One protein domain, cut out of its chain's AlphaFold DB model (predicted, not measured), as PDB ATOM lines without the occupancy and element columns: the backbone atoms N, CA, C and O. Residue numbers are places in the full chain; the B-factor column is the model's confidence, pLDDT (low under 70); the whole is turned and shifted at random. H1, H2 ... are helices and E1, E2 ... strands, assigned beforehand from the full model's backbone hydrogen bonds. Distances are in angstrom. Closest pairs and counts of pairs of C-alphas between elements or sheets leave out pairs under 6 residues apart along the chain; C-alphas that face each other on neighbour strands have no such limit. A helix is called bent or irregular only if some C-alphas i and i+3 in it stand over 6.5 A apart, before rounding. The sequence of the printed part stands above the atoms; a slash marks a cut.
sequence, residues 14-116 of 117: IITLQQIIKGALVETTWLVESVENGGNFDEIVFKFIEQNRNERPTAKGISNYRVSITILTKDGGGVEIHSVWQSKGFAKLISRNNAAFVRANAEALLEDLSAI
ATOM      1  N   ILE A  14      22.992  47.217  33.795       92.56
ATOM      2  CA  ILE A  14      23.672  45.922  33.741       92.56
ATOM      3  C   ILE A  14      24.787  45.912  34.780       92.56
ATOM      4  O   ILE A  14      25.637  46.802  34.796       92.56
ATOM      5  N   ILE A  15      24.796  44.886  35.626       89.75
ATOM      6  CA  ILE A  15      25.822  44.675  36.644       89.75
ATOM      7  C   ILE A  15      26.527  43.357  36.361       89.75
ATOM      8  O   ILE A  15      25.895  42.304  36.296       89.75
ATOM      9  N   THR A  16      27.851  43.406  36.243       89.81
ATOM     10  CA  THR A  16      28.683  42.209  36.111       89.81
ATOM     11  C   THR A  16      29.541  42.044  37.354       89.81
ATOM     12  O   THR A  16      30.396  42.878  37.654       89.81
ATOM     13  N   LEU A  17      29.326  40.941  38.064       86.44
ATOM     14  CA  LEU A  17      30.155  40.520  39.181       86.44
ATOM     15  C   LEU A  17      31.276  39.617  38.663       86.44
ATOM     16  O   LEU A  17      31.003  38.601  38.028       86.44
ATOM     17  N   GLN A  18      32.526  39.971  38.955       87.94
ATOM     18  CA  GLN A  18      33.709  39.192  38.585       87.94
ATOM     19  C   GLN A  18      34.347  38.608  39.849       87.94
ATOM     20  O   GLN A  18      34.707  39.350  40.761       87.94
ATOM     21  N   GLN A  19      34.508  37.288  39.905       83.88
ATOM     22  CA  GLN A  19      35.054  36.564  41.054       83.88
ATOM     23  C   GLN A  19      36.094  35.536  40.610       83.88
ATOM     24  O   GLN A  19      35.974  34.930  39.548       83.88
ATOM     25  N   ILE A  20      37.102  35.280  41.448       86.81
ATOM     26  CA  ILE A  20      38.016  34.149  41.262       86.81
ATOM     27  C   ILE A  20      37.541  32.990  42.138       86.81
ATOM     28  O   ILE A  20      37.656  33.039  43.359       86.81
ATOM     29  N   ILE A  21      37.035  31.922  41.520       82.06
ATOM     30  CA  ILE A  21      36.553  30.721  42.213       82.06
ATOM     31  C   ILE A  21      37.410  29.527  41.795       82.06
ATOM     32  O   ILE A  21      37.404  29.109  40.633       82.06
ATOM     33  N   LYS A  22      38.144  28.950  42.758       87.12
ATOM     34  CA  LYS A  22      39.061  27.811  42.540       87.12
ATOM     35  C   LYS A  22      40.023  28.054  41.363       87.12
ATOM     36  O   LYS A  22      40.164  27.209  40.482       87.12
ATOM     37  N   GLY A  23      40.623  29.246  41.323       89.81
ATOM     38  CA  GLY A  23      41.581  29.655  40.290       89.81
ATOM     39  C   GLY A  23      40.979  29.956  38.913       89.81
ATOM     40  O   GLY A  23      41.729  30.196  37.974       89.81
ATOM     41  N   ALA A  24      39.652  29.945  38.767       88.06
ATOM     42  CA  ALA A  24      38.981  30.344  37.534       88.06
ATOM     43  C   ALA A  24      38.264  31.679  37.712       88.06
ATOM     44  O   ALA A  24      37.616  31.894  38.736       88.06
ATOM     45  N   LEU A  25      38.335  32.528  36.689       90.44
ATOM     46  CA  LEU A  25      37.514  33.724  36.600       90.44
ATOM     47  C   LEU A  25      36.073  33.302  36.325       90.44
ATOM     48  O   LEU A  25      35.798  32.581  35.366       90.44
ATOM     49  N   VAL A  26      35.168  33.727  37.191       88.44
ATOM     50  CA  VAL A  26      33.727  33.567  37.056       88.44
ATOM     51  C   VAL A  26      33.119  34.953  36.948       88.44
ATOM     52  O   VAL A  26      33.348  35.803  37.802       88.44
ATOM     53  N   GLU A  27      32.349  35.173  35.895       91.19
ATOM     54  CA  GLU A  27      31.684  36.438  35.612       91.19
ATOM     55  C   GLU A  27      30.189  36.183  35.568       91.19
ATOM     56  O   GLU A  27      29.740  35.337  34.798       91.19
ATOM     57  N   THR A  28      29.426  36.886  36.394       89.81
ATOM     58  CA  THR A  28      27.970  36.760  36.441       89.81
ATOM     59  C   THR A  28      27.343  38.093  36.084       89.81
ATOM     60  O   THR A  28      27.603  39.090  36.756       89.81
ATOM     61  N   THR A  29      26.517  38.107  35.042       91.75
ATOM     62  CA  THR A  29      25.871  39.316  34.531       91.75
ATOM     63  C   THR A  29      24.396  39.331  34.909       91.75
ATOM     64  O   THR A  29      23.657  38.368  34.680       91.75
ATOM     65  N   TRP A  30      23.967  40.467  35.445       92.88
ATOM     66  CA  TRP A  30      22.627  40.725  35.941       92.88
ATOM     67  C   TRP A  30      22.054  41.983  35.300       92.88
ATOM     68  O   TRP A  30      22.764  42.963  35.086       92.88
ATOM     69  N   LEU A  31      20.755  41.956  35.033       94.81
ATOM     70  CA  LEU A  31      19.938  43.130  34.752       94.81
ATOM     71  C   LEU A  31      19.311  43.605  36.060       94.81
ATOM     72  O   LEU A  31      18.731  42.790  36.776       94.81
ATOM     73  N   VAL A  32      19.358  44.900  36.340       94.69
ATOM     74  CA  VAL A  32      18.488  45.524  37.340       94.69
ATOM     75  C   VAL A  32      17.094  45.622  36.730       94.69
ATOM     76  O   VAL A  32      16.840  46.469  35.880       94.69
ATOM     77  N   GLU A  33      16.211  44.697  37.093       95.81
ATOM     78  CA  GLU A  33      14.859  44.609  36.533       95.81
ATOM     79  C   GLU A  33      13.933  45.666  37.143       95.81
ATOM     80  O   GLU A  33      13.129  46.259  36.427       95.81
ATOM     81  N   SER A  34      14.076  45.949  38.439       95.44
ATOM     82  CA  SER A  34      13.359  47.034  39.110       95.44
ATOM     83  C   SER A  34      14.148  47.585  40.294       95.44
ATOM     84  O   SER A  34      14.963  46.886  40.901       95.44
ATOM     85  N   VAL A  35      13.887  48.855  40.602       93.25
ATOM     86  CA  VAL A  35      14.308  49.527  41.834       93.25
ATOM     87  C   VAL A  35      13.088  50.267  42.367       93.25
ATOM     88  O   VAL A  35      12.580  51.173  41.704       93.25
ATOM     89  N   GLU A  36      12.607  49.866  43.532       92.44
ATOM     90  CA  GLU A  36      11.533  50.527  44.264       92.44
ATOM     91  C   GLU A  36      12.144  51.223  45.474       92.44
ATOM     92  O   GLU A  36      12.880  50.611  46.242       92.44
ATOM     93  N   ASN A  37      11.870  52.517  45.613       88.00
ATOM     94  CA  ASN A  37      12.332  53.302  46.749       88.00
ATOM     95  C   ASN A  37      11.148  54.045  47.360       88.00
ATOM     96  O   ASN A  37      10.364  54.669  46.637       88.00
ATOM     97  N   GLY A  38      11.093  54.064  48.688       74.94
ATOM     98  CA  GLY A  38      10.098  54.808  49.450       74.94
ATOM     99  C   GLY A  38       8.933  53.962  49.969       74.94
ATOM    100  O   GLY A  38       8.618  52.885  49.483       74.94
ATOM    101  N   GLY A  39       8.265  54.479  51.000       81.94
ATOM    102  CA  GLY A  39       7.259  53.728  51.751       81.94
ATOM    103  C   GLY A  39       7.877  52.992  52.940       81.94
ATOM    104  O   GLY A  39       8.684  53.567  53.666       81.94
ATOM    105  N   ASN A  40       7.460  51.742  53.168       87.81
ATOM    106  CA  ASN A  40       7.903  50.927  54.312       87.81
ATOM    107  C   ASN A  40       9.140  50.058  54.014       87.81
ATOM    108  O   ASN A  40       9.645  49.387  54.921       87.81
ATOM    109  N   PHE A  41       9.575  50.008  52.754       90.56
ATOM    110  CA  PHE A  41      10.735  49.249  52.308       90.56
ATOM    111  C   PHE A  41      11.338  49.867  51.048       90.56
ATOM    112  O   PHE A  41      10.644  50.566  50.315       90.56
ATOM    113  N   ASP A  42      12.602  49.550  50.797       91.88
ATOM    114  CA  ASP A  42      13.250  49.719  49.500       91.88
ATOM    115  C   ASP A  42      13.516  48.325  48.913       91.88
ATOM    116  O   ASP A  42      13.819  47.383  49.650       91.88
ATOM    117  N   GLU A  43      13.390  48.159  47.599       93.12
ATOM    118  CA  GLU A  43      13.613  46.878  46.927       93.12
ATOM    119  C   GLU A  43      14.420  47.046  45.642       93.12
ATOM    120  O   GLU A  43      14.182  47.945  44.837       93.12
ATOM    121  N   ILE A  44      15.351  46.122  45.412       93.88
ATOM    122  CA  ILE A  44      16.006  45.953  44.119       93.88
ATOM    123  C   ILE A  44      15.854  44.517  43.630       93.88
ATOM    124  O   ILE A  44      16.174  43.560  44.339       93.88
ATOM    125  N   VAL A  45      15.405  44.370  42.385       95.00
ATOM    126  CA  VAL A  45      15.258  43.067  41.735       95.00
ATOM    127  C   VAL A  45      16.302  42.925  40.643       95.00
ATOM    128  O   VAL A  45      16.350  43.698  39.686       95.00
ATOM    129  N   PHE A  46      17.112  41.880  40.752       94.00
ATOM    130  CA  PHE A  46      18.067  41.476  39.736       94.00
ATOM    131  C   PHE A  46      17.533  40.299  38.943       94.00
ATOM    132  O   PHE A  46      17.090  39.300  39.507       94.00
ATOM    133  N   LYS A  47      17.663  40.366  37.624       94.56
ATOM    134  CA  LYS A  47      17.410  39.256  36.715       94.56
ATOM    135  C   LYS A  47      18.724  38.741  36.152       94.56
ATOM    136  O   LYS A  47      19.486  39.475  35.529       94.56
ATOM    137  N   PHE A  48      18.963  37.453  36.340       91.31
ATOM    138  CA  PHE A  48      20.120  36.759  35.799       91.31
ATOM    139  C   PHE A  48      20.075  36.762  34.268       91.31
ATOM    140  O   PHE A  48      19.075  36.341  33.673       91.31
ATOM    141  N   ILE A  49      21.168  37.191  33.640       91.69
ATOM    142  CA  ILE A  49      21.343  37.125  32.187       91.69
ATOM    143  C   ILE A  49      22.174  35.897  31.838       91.69
ATOM    144  O   ILE A  49      21.707  35.000  31.136       91.69
ATOM    145  N   GLU A  50      23.403  35.850  32.345       90.38
ATOM    146  CA  GLU A  50      24.358  34.800  32.024       90.38
ATOM    147  C   GLU A  50      25.479  34.707  33.058       90.38
ATOM    148  O   GLU A  50      25.695  35.606  33.870       90.38
ATOM    149  N   GLN A  51      26.219  33.603  32.989       89.75
ATOM    150  CA  GLN A  51      27.435  33.409  33.756       89.75
ATOM    151  C   GLN A  51      28.500  32.779  32.871       89.75
ATOM    152  O   GLN A  51      28.249  31.749  32.248       89.75
ATOM    153  N   ASN A  52      29.711  33.315  32.883       90.69
ATOM    154  CA  ASN A  52      30.861  32.760  32.184       90.69
ATOM    155  C   ASN A  52      31.911  32.277  33.189       90.69
ATOM    156  O   ASN A  52      32.119  32.892  34.230       90.69
ATOM    157  N   ARG A  53      32.584  31.164  32.888       90.19
ATOM    158  CA  ARG A  53      33.765  30.687  33.617       90.19
ATOM    159  C   ARG A  53      34.926  30.571  32.649       90.19
ATOM    160  O   ARG A  53      34.885  29.711  31.769       90.19
ATOM    161  N   ASN A  54      35.955  31.397  32.825       91.06
ATOM    162  CA  ASN A  54      37.053  31.557  31.869       91.06
ATOM    163  C   ASN A  54      36.498  31.708  30.440       91.06
ATOM    164  O   ASN A  54      36.782  30.873  29.582       91.06
ATOM    165  N   GLU A  55      35.605  32.688  30.243       88.06
ATOM    166  CA  GLU A  55      34.942  33.003  28.961       88.06
ATOM    167  C   GLU A  55      33.986  31.921  28.421       88.06
ATOM    168  O   GLU A  55      33.367  32.088  27.372       88.06
ATOM    169  N   ARG A  56      33.815  30.795  29.126       88.50
ATOM    170  CA  ARG A  56      32.894  29.727  28.715       88.50
ATOM    171  C   ARG A  56      31.544  29.880  29.410       88.50
ATOM    172  O   ARG A  56      31.524  29.868  30.642       88.50
ATOM    173  N   PRO A  57      30.415  29.895  28.680       85.31
ATOM    174  CA  PRO A  57      29.105  30.002  29.306       85.31
ATOM    175  C   PRO A  57      28.785  28.817  30.217       85.31
ATOM    176  O   PRO A  57      28.802  27.650  29.814       85.31
ATOM    177  N   THR A  58      28.435  29.152  31.448       78.25
ATOM    178  CA  THR A  58      27.999  28.286  32.544       78.25
ATOM    179  C   THR A  58      26.555  28.644  32.931       78.25
ATOM    180  O   THR A  58      25.988  29.594  32.406       78.25
ATOM    181  N   ALA A  59      25.889  27.827  33.752       74.06
ATOM    182  CA  ALA A  59      24.488  28.036  34.166       74.06
ATOM    183  C   ALA A  59      23.400  27.988  33.056       74.06
ATOM    184  O   ALA A  59      22.261  28.386  33.284       74.06
ATOM    185  N   LYS A  60      23.674  27.374  31.891       74.12
ATOM    186  CA  LYS A  60      22.692  27.199  30.785       74.12
ATOM    187  C   LYS A  60      21.398  26.451  31.161       74.12
ATOM    188  O   LYS A  60      20.428  26.472  30.405       74.12
ATOM    189  N   GLY A  61      21.398  25.737  32.288       75.06
ATOM    190  CA  GLY A  61      20.252  24.978  32.795       75.06
ATOM    191  C   GLY A  61      19.247  25.805  33.601       75.06
ATOM    192  O   GLY A  61      18.203  25.268  33.972       75.06
ATOM    193  N   ILE A  62      19.545  27.077  33.871       79.50
ATOM    194  CA  ILE A  62      18.714  27.983  34.663       79.50
ATOM    195  C   ILE A  62      18.057  29.001  33.727       79.50
ATOM    196  O   ILE A  62      18.650  29.472  32.763       79.50
ATOM    197  N   SER A  63      16.796  29.316  33.991       83.00
ATOM    198  CA  SER A  63      16.013  30.310  33.260       83.00
ATOM    199  C   SER A  63      15.156  31.110  34.226       83.00
ATOM    200  O   SER A  63      14.789  30.600  35.285       83.00
ATOM    201  N   ASN A  64      14.832  32.351  33.853       86.12
ATOM    202  CA  ASN A  64      14.008  33.256  34.660       86.12
ATOM    203  C   ASN A  64      14.497  33.394  36.112       86.12
ATOM    204  O   ASN A  64      13.677  33.521  37.017       86.12
ATOM    205  N   TYR A  65      15.815  33.323  36.329       90.12
ATOM    206  CA  TYR A  65      16.379  33.465  37.664       90.12
ATOM    207  C   TYR A  65      16.372  34.933  38.070       90.12
ATOM    208  O   TYR A  65      16.934  35.776  37.371       90.12
ATOM    209  N   ARG A  66      15.693  35.220  39.178       93.50
ATOM    210  CA  ARG A  66      15.634  36.531  39.806       93.50
ATOM    211  C   ARG A  66      16.029  36.441  41.264       93.50
ATOM    212  O   ARG A  66      15.718  35.446  41.921       93.50
ATOM    213  N   VAL A  67      16.657  37.503  41.738       92.06
ATOM    214  CA  VAL A  67      16.968  37.739  43.142       92.06
ATOM    215  C   VAL A  67      16.390  39.099  43.504       92.06
ATOM    216  O   VAL A  67      16.744  40.086  42.869       92.06
ATOM    217  N   SER A  68      15.494  39.136  44.483       93.25
ATOM    218  CA  SER A  68      15.028  40.370  45.106       93.25
ATOM    219  C   SER A  68      15.755  40.578  46.426       93.25
ATOM    220  O   SER A  68      15.904  39.623  47.196       93.25
ATOM    221  N   ILE A  69      16.203  41.804  46.666       91.12
ATOM    222  CA  ILE A  69      16.729  42.257  47.950       91.12
ATOM    223  C   ILE A  69      15.796  43.353  48.441       91.12
ATOM    224  O   ILE A  69      15.713  44.415  47.823       91.12
ATOM    225  N   THR A  70      15.130  43.097  49.558       91.56
ATOM    226  CA  THR A  70      14.176  44.017  50.172       91.56
ATOM    227  C   THR A  70      14.733  44.490  51.508       91.56
ATOM    228  O   THR A  70      15.110  43.682  52.357       91.56
ATOM    229  N   ILE A  71      14.788  45.800  51.714       89.88
ATOM    230  CA  ILE A  71      15.261  46.437  52.942       89.88
ATOM    231  C   ILE A  71      14.061  47.095  53.613       89.88
ATOM    232  O   ILE A  71      13.511  48.062  53.099       89.88
ATOM    233  N   LEU A  72      13.648  46.589  54.775       89.81
ATOM    234  CA  LEU A  72      12.581  47.214  55.562       89.81
ATOM    235  C   LEU A  72      13.124  48.463  56.267       89.81
ATOM    236  O   LEU A  72      14.003  48.356  57.118       89.81
ATOM    237  N   THR A  73      12.561  49.634  55.970       83.00
ATOM    238  CA  THR A  73      13.083  50.952  56.395       83.00
ATOM    239  C   THR A  73      12.565  51.426  57.761       83.00
ATOM    240  O   THR A  73      12.804  52.560  58.168       83.00
ATOM    241  N   LYS A  74      11.855  50.564  58.497       83.12
ATOM    242  CA  LYS A  74      11.315  50.853  59.838       83.12
ATOM    243  C   LYS A  74      12.326  50.557  60.952       83.12
ATOM    244  O   LYS A  74      13.226  49.742  60.769       83.12
ATOM    245  N   ASP A  75      12.110  51.120  62.142       78.56
ATOM    246  CA  ASP A  75      12.881  50.757  63.340       78.56
ATOM    247  C   ASP A  75      12.782  49.247  63.623       78.56
ATOM    248  O   ASP A  75      11.690  48.672  63.680       78.56
ATOM    249  N   GLY A  76      13.938  48.590  63.766       79.94
ATOM    250  CA  GLY A  76      14.028  47.128  63.872       79.94
ATOM    251  C   GLY A  76      13.753  46.380  62.559       79.94
ATOM    252  O   GLY A  76      13.467  45.183  62.587       79.94
ATOM    253  N   GLY A  77      13.791  47.075  61.420       82.81
ATOM    254  CA  GLY A  77      13.763  46.487  60.086       82.81
ATOM    255  C   GLY A  77      14.976  45.596  59.806       82.81
ATOM    256  O   GLY A  77      15.945  45.561  60.562       82.81
ATOM    257  N   GLY A  78      14.904  44.844  58.715       86.19
ATOM    258  CA  GLY A  78      15.943  43.909  58.304       86.19
ATOM    259  C   GLY A  78      16.016  43.791  56.790       86.19
ATOM    260  O   GLY A  78      15.255  44.439  56.066       86.19
ATOM    261  N   VAL A  79      16.938  42.950  56.334       86.44
ATOM    262  CA  VAL A  79      17.116  42.615  54.922       86.44
ATOM    263  C   VAL A  79      16.468  41.262  54.654       86.44
ATOM    264  O   VAL A  79      16.753  40.286  55.347       86.44
ATOM    265  N   GLU A  80      15.610  41.203  53.644       87.25
ATOM    266  CA  GLU A  80      15.059  39.966  53.101       87.25
ATOM    267  C   GLU A  80      15.647  39.714  51.713       87.25
ATOM    268  O   GLU A  80      15.808  40.635  50.910       87.25
ATOM    269  N   ILE A  81      15.972  38.452  51.427       87.56
ATOM    270  CA  ILE A  81      16.432  38.028  50.107       87.56
ATOM    271  C   ILE A  81      15.526  36.917  49.616       87.56
ATOM    272  O   ILE A  81      15.453  35.839  50.211       87.56
ATOM    273  N   HIS A  82      14.882  37.160  48.484       89.44
ATOM    274  CA  HIS A  82      14.010  36.198  47.836       89.44
ATOM    275  C   HIS A  82      14.572  35.825  46.463       89.44
ATOM    276  O   HIS A  82      14.998  36.678  45.693       89.44
ATOM    277  N   SER A  83      14.597  34.534  46.137       88.62
ATOM    278  CA  SER A  83      15.152  34.032  44.875       88.62
ATOM    279  C   SER A  83      14.168  33.101  44.179       88.62
ATOM    280  O   SER A  83      13.700  32.134  44.775       88.62
ATOM    281  N   VAL A  84      13.901  33.344  42.894       88.31
ATOM    282  CA  VAL A  84      13.010  32.511  42.065       88.31
ATOM    283  C   VAL A  84      13.692  32.113  40.773       88.31
ATOM    284  O   VAL A  84      14.338  32.934  40.138       88.31
ATOM    285  N   TRP A  85      13.555  30.855  40.360       86.44
ATOM    286  CA  TRP A  85      14.184  30.342  39.145       86.44
ATOM    287  C   TRP A  85      13.398  29.180  38.550       86.44
ATOM    288  O   TRP A  85      12.581  28.534  39.205       86.44
ATOM    289  N   GLN A  86      13.682  28.877  37.287       82.12
ATOM    290  CA  GLN A  86      13.118  27.739  36.574       82.12
ATOM    291  C   GLN A  86      14.232  26.933  35.908       82.12
ATOM    292  O   GLN A  86      15.159  27.491  35.322       82.12
ATOM    293  N   SER A  87      14.133  25.604  35.952       78.00
ATOM    294  CA  SER A  87      15.051  24.736  35.203       78.00
ATOM    295  C   SER A  87      14.652  24.661  33.724       78.00
ATOM    296  O   SER A  87      13.478  24.452  33.404       78.00
ATOM    297  N   LYS A  88      15.629  24.769  32.817       74.38
ATOM    298  CA  LYS A  88      15.437  24.714  31.357       74.38
ATOM    299  C   LYS A  88      16.053  23.451  30.742       74.38
ATOM    300  O   LYS A  88      17.121  22.998  31.148       74.38
ATOM    301  N   GLY A  89      15.391  22.898  29.722       72.12
ATOM    302  CA  GLY A  89      15.895  21.766  28.931       72.12
ATOM    303  C   GLY A  89      16.098  20.479  29.743       72.12
ATOM    304  O   GLY A  89      15.354  20.204  30.685       72.12
ATOM    305  N   PHE A  90      17.134  19.705  29.399       63.09
ATOM    306  CA  PHE A  90      17.504  18.463  30.097       63.09
ATOM    307  C   PHE A  90      17.925  18.678  31.560       63.09
ATOM    308  O   PHE A  90      17.930  17.730  32.342       63.09
ATOM    309  N   ALA A  91      18.191  19.923  31.977       61.50
ATOM    310  CA  ALA A  91      18.471  20.250  33.373       61.50
ATOM    311  C   ALA A  91      17.255  20.037  34.294       61.50
ATOM    312  O   ALA A  91      17.430  19.937  35.506       61.50
ATOM    313  N   LYS A  92      16.037  19.882  33.744       59.72
ATOM    314  CA  LYS A  92      14.872  19.409  34.511       59.72
ATOM    315  C   LYS A  92      15.099  18.025  35.138       59.72
ATOM    316  O   LYS A  92      14.589  17.788  36.227       59.72
ATOM    317  N   LEU A  93      15.887  17.146  34.502       58.62
ATOM    318  CA  LEU A  93      16.241  15.832  35.059       58.62
ATOM    319  C   LEU A  93      17.347  15.897  36.129       58.62
ATOM    320  O   LEU A  93      17.469  14.975  36.926       58.62
ATOM    321  N   ILE A  94      18.125  16.984  36.183       57.56
ATOM    322  CA  ILE A  94      19.235  17.195  37.138       57.56
ATOM    323  C   ILE A  94      18.873  18.314  38.140       57.56
ATOM    324  O   ILE A  94      19.730  19.003  38.694       57.56
ATOM    325  N   SER A  95      17.573  18.517  38.377       56.12
ATOM    326  CA  SER A  95      17.004  19.655  39.119       56.12
ATOM    327  C   SER A  95      17.562  19.834  40.536       56.12
ATOM    328  O   SER A  95      17.656  20.963  41.018       56.12
ATOM    329  N   ARG A  96      18.007  18.747  41.183       60.31
ATOM    330  CA  ARG A  96      18.634  18.779  42.515       60.31
ATOM    331  C   ARG A  96      19.902  19.638  42.572       60.31
ATOM    332  O   ARG A  96      20.071  20.384  43.531       60.31
ATOM    333  N   ASN A  97      20.752  19.592  41.544       64.44
ATOM    334  CA  ASN A  97      21.997  20.371  41.532       64.44
ATOM    335  C   ASN A  97      21.730  21.863  41.284       64.44
ATOM    336  O   ASN A  97      22.428  22.715  41.829       64.44
ATOM    337  N   ASN A  98      20.682  22.187  40.520       65.75
ATOM    338  CA  ASN A  98      20.285  23.574  40.274       65.75
ATOM    339  C   ASN A  98      19.718  24.230  41.536       65.75
ATOM    340  O   ASN A  98      20.025  25.386  41.807       65.75
ATOM    341  N   ALA A  99      18.916  23.502  42.320       68.38
ATOM    342  CA  ALA A  99      18.381  24.028  43.574       68.38
ATOM    343  C   ALA A  99      19.490  24.320  44.595       68.38
ATOM    344  O   ALA A  99      19.472  25.370  45.230       68.38
ATOM    345  N   ALA A 100      20.482  23.429  44.704       71.31
ATOM    346  CA  ALA A 100      21.649  23.654  45.552       71.31
ATOM    347  C   ALA A 100      22.457  24.885  45.107       71.31
ATOM    348  O   ALA A 100      22.852  25.686  45.948       71.31
ATOM    349  N   PHE A 101      22.657  25.071  43.797       71.44
ATOM    350  CA  PHE A 101      23.349  26.245  43.259       71.44
ATOM    351  C   PHE A 101      22.625  27.553  43.589       71.44
ATOM    352  O   PHE A 101      23.253  28.490  44.072       71.44
ATOM    353  N   VAL A 102      21.311  27.622  43.354       72.25
ATOM    354  CA  VAL A 102      20.561  28.863  43.605       72.25
ATOM    355  C   VAL A 102      20.496  29.180  45.093       72.25
ATOM    356  O   VAL A 102      20.668  30.333  45.477       72.25
ATOM    357  N   ARG A 103      20.331  28.158  45.937       74.62
ATOM    358  CA  ARG A 103      20.377  28.332  47.387       74.62
ATOM    359  C   ARG A 103      21.735  28.854  47.856       74.62
ATOM    360  O   ARG A 103      21.763  29.835  48.581       74.62
ATOM    361  N   ALA A 104      22.833  28.254  47.397       74.81
ATOM    362  CA  ALA A 104      24.178  28.699  47.756       74.81
ATOM    363  C   ALA A 104      24.450  30.146  47.311       74.81
ATOM    364  O   ALA A 104      25.123  30.886  48.016       74.81
ATOM    365  N   ASN A 105      23.910  30.561  46.161       73.19
ATOM    366  CA  ASN A 105      24.037  31.936  45.679       73.19
ATOM    367  C   ASN A 105      23.246  32.925  46.557       73.19
ATOM    368  O   ASN A 105      23.780  33.950  46.968       73.19
ATOM    369  N   ALA A 106      22.004  32.586  46.914       72.12
ATOM    370  CA  ALA A 106      21.193  33.403  47.817       72.12
ATOM    371  C   ALA A 106      21.794  33.495  49.234       72.12
ATOM    372  O   ALA A 106      21.804  34.571  49.823       72.12
ATOM    373  N   GLU A 107      22.317  32.385  49.768       77.25
ATOM    374  CA  GLU A 107      22.979  32.345  51.079       77.25
ATOM    375  C   GLU A 107      24.269  33.176  51.084       77.25
ATOM    376  O   GLU A 107      24.466  33.960  52.007       77.25
ATOM    377  N   ALA A 108      25.099  33.077  50.038       72.94
ATOM    378  CA  ALA A 108      26.304  33.897  49.909       72.94
ATOM    379  C   ALA A 108      25.975  35.397  49.857       72.94
ATOM    380  O   ALA A 108      26.619  36.193  50.530       72.94
ATOM    381  N   LEU A 109      24.927  35.781  49.118       72.56
ATOM    382  CA  LEU A 109      24.483  37.174  49.061       72.56
ATOM    383  C   LEU A 109      23.990  37.677  50.427       72.56
ATOM    384  O   LEU A 109      24.281  38.810  50.806       72.56
ATOM    385  N   LEU A 110      23.260  36.840  51.174       71.94
ATOM    386  CA  LEU A 110      22.802  37.175  52.524       71.94
ATOM    387  C   LEU A 110      23.969  37.352  53.493       71.94
ATOM    388  O   LEU A 110      23.963  38.294  54.287       71.94
ATOM    389  N   GLU A 111      24.951  36.456  53.436       78.06
ATOM    390  CA  GLU A 111      26.153  36.519  54.264       78.06
ATOM    391  C   GLU A 111      26.954  37.789  53.964       78.06
ATOM    392  O   GLU A 111      27.276  38.535  54.890       78.06
ATOM    393  N   ASP A 112      27.180  38.088  52.681       72.38
ATOM    394  CA  ASP A 112      27.884  39.292  52.241       72.38
ATOM    395  C   ASP A 112      27.181  40.564  52.734       72.38
ATOM    396  O   ASP A 112      27.831  41.457  53.275       72.38
ATOM    397  N   LEU A 113      25.849  40.642  52.616       68.69
ATOM    398  CA  LEU A 113      25.065  41.786  53.098       68.69
ATOM    399  C   LEU A 113      25.075  41.907  54.625       68.69
ATOM    400  O   LEU A 113      25.146  43.015  55.149       68.69
ATOM    401  N   SER A 114      25.039  40.782  55.338       72.00
ATOM    402  CA  SER A 114      25.079  40.757  56.807       72.00
ATOM    403  C   SER A 114      26.462  41.114  57.366       72.00
ATOM    404  O   SER A 114      26.579  41.509  58.525       72.00
ATOM    405  N   ALA A 115      27.519  40.957  56.565       73.69
ATOM    406  CA  ALA A 115      28.891  41.274  56.947       73.69
ATOM    407  C   ALA A 115      29.235  42.769  56.809       73.69
ATOM    408  O   ALA A 115      30.263  43.206  57.341       73.69
ATOM    409  N   ILE A 116      28.398  43.554  56.122       65.75
ATOM    410  CA  ILE A 116      28.558  45.007  56.009       65.75
ATOM    411  C   ILE A 116      28.228  45.630  57.374       65.75
ATOM    412  O   ILE A 116      27.101  45.534  57.856       65.75
TER     413      ILE A 116
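What this domain is: This is residues 14 to 116 of the 117 residues of an uncharacterized protein of Candidatus Poseidoniales archaeon (UniProt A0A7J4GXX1). A strongly twisted antiparallel sheet of six strands, two of them, E2 and E3, long and bent, has one long helix, H1, packed along E6 at one edge, while E1 and E2 lie toward the other edge. The 103 printed residues have six named strands, then one named helix: E1 E2 E3 E4 E5 E6 H1. The sheet is branched at E3, and the class is mixed, helices and strands. The whole is only just compact, close to loose, with a radius of gyration of the C-alphas of 15.0 A and spans of 44 by 29 by 23 A.

Where its parts are: E1, residues 14 to 21, begins at C-alpha 14 (23.672, 45.922, 33.741). E2, residues 24 to 36, is 34.7 A long and bends by 59 degrees at residue 33; E3, residues 41 to 53, is 35.0 A long and bends by 60 degrees at residue 49. E4 is residues 56 to 58, E5 62 to 72 and E6 79 to 87. H1, residues 89 to 114, is 35.0 A long and ends at C-alpha 114 (25.079, 40.757, 56.807); it is irregular, with C-alphas 93 and 96 8.4 A apart.

How they stand to each other: E1 to E4 form a meander, each strand the antiparallel neighbour of the one before. Within hydrogen-bond range are N 17 and O 28 of E1 and E2, 2.8 A, N 31 and O 47 of E2 and E3, 2.8 A, and N 58 and O 51 of E3 and E4, 2.7 A. E2 lies on one side of E3, E4 and E5 on the other; N 46 and O 67 of E3 and E5 are 2.8 A apart. E5 and E6 are a hairpin, with N 68 and O 82 2.8 A apart. H1 is on the sheet at a height of 7.7 A, over E6 and along it at 11 degrees on the local plane; the closest C-alphas of H1 and E6, those of Ser 95 and Ser 87, are 6.7 A apart. In H1, 17 of 22 O i to N i+4 pairs are within hydrogen-bond range.

The domain as a whole: The C-alphas farthest apart, of Asp 75 and Phe 90, are 46.6 A apart. The printed part has no cut and no long link. Residues 90 to 99, 113 and 116 have pLDDT under 70.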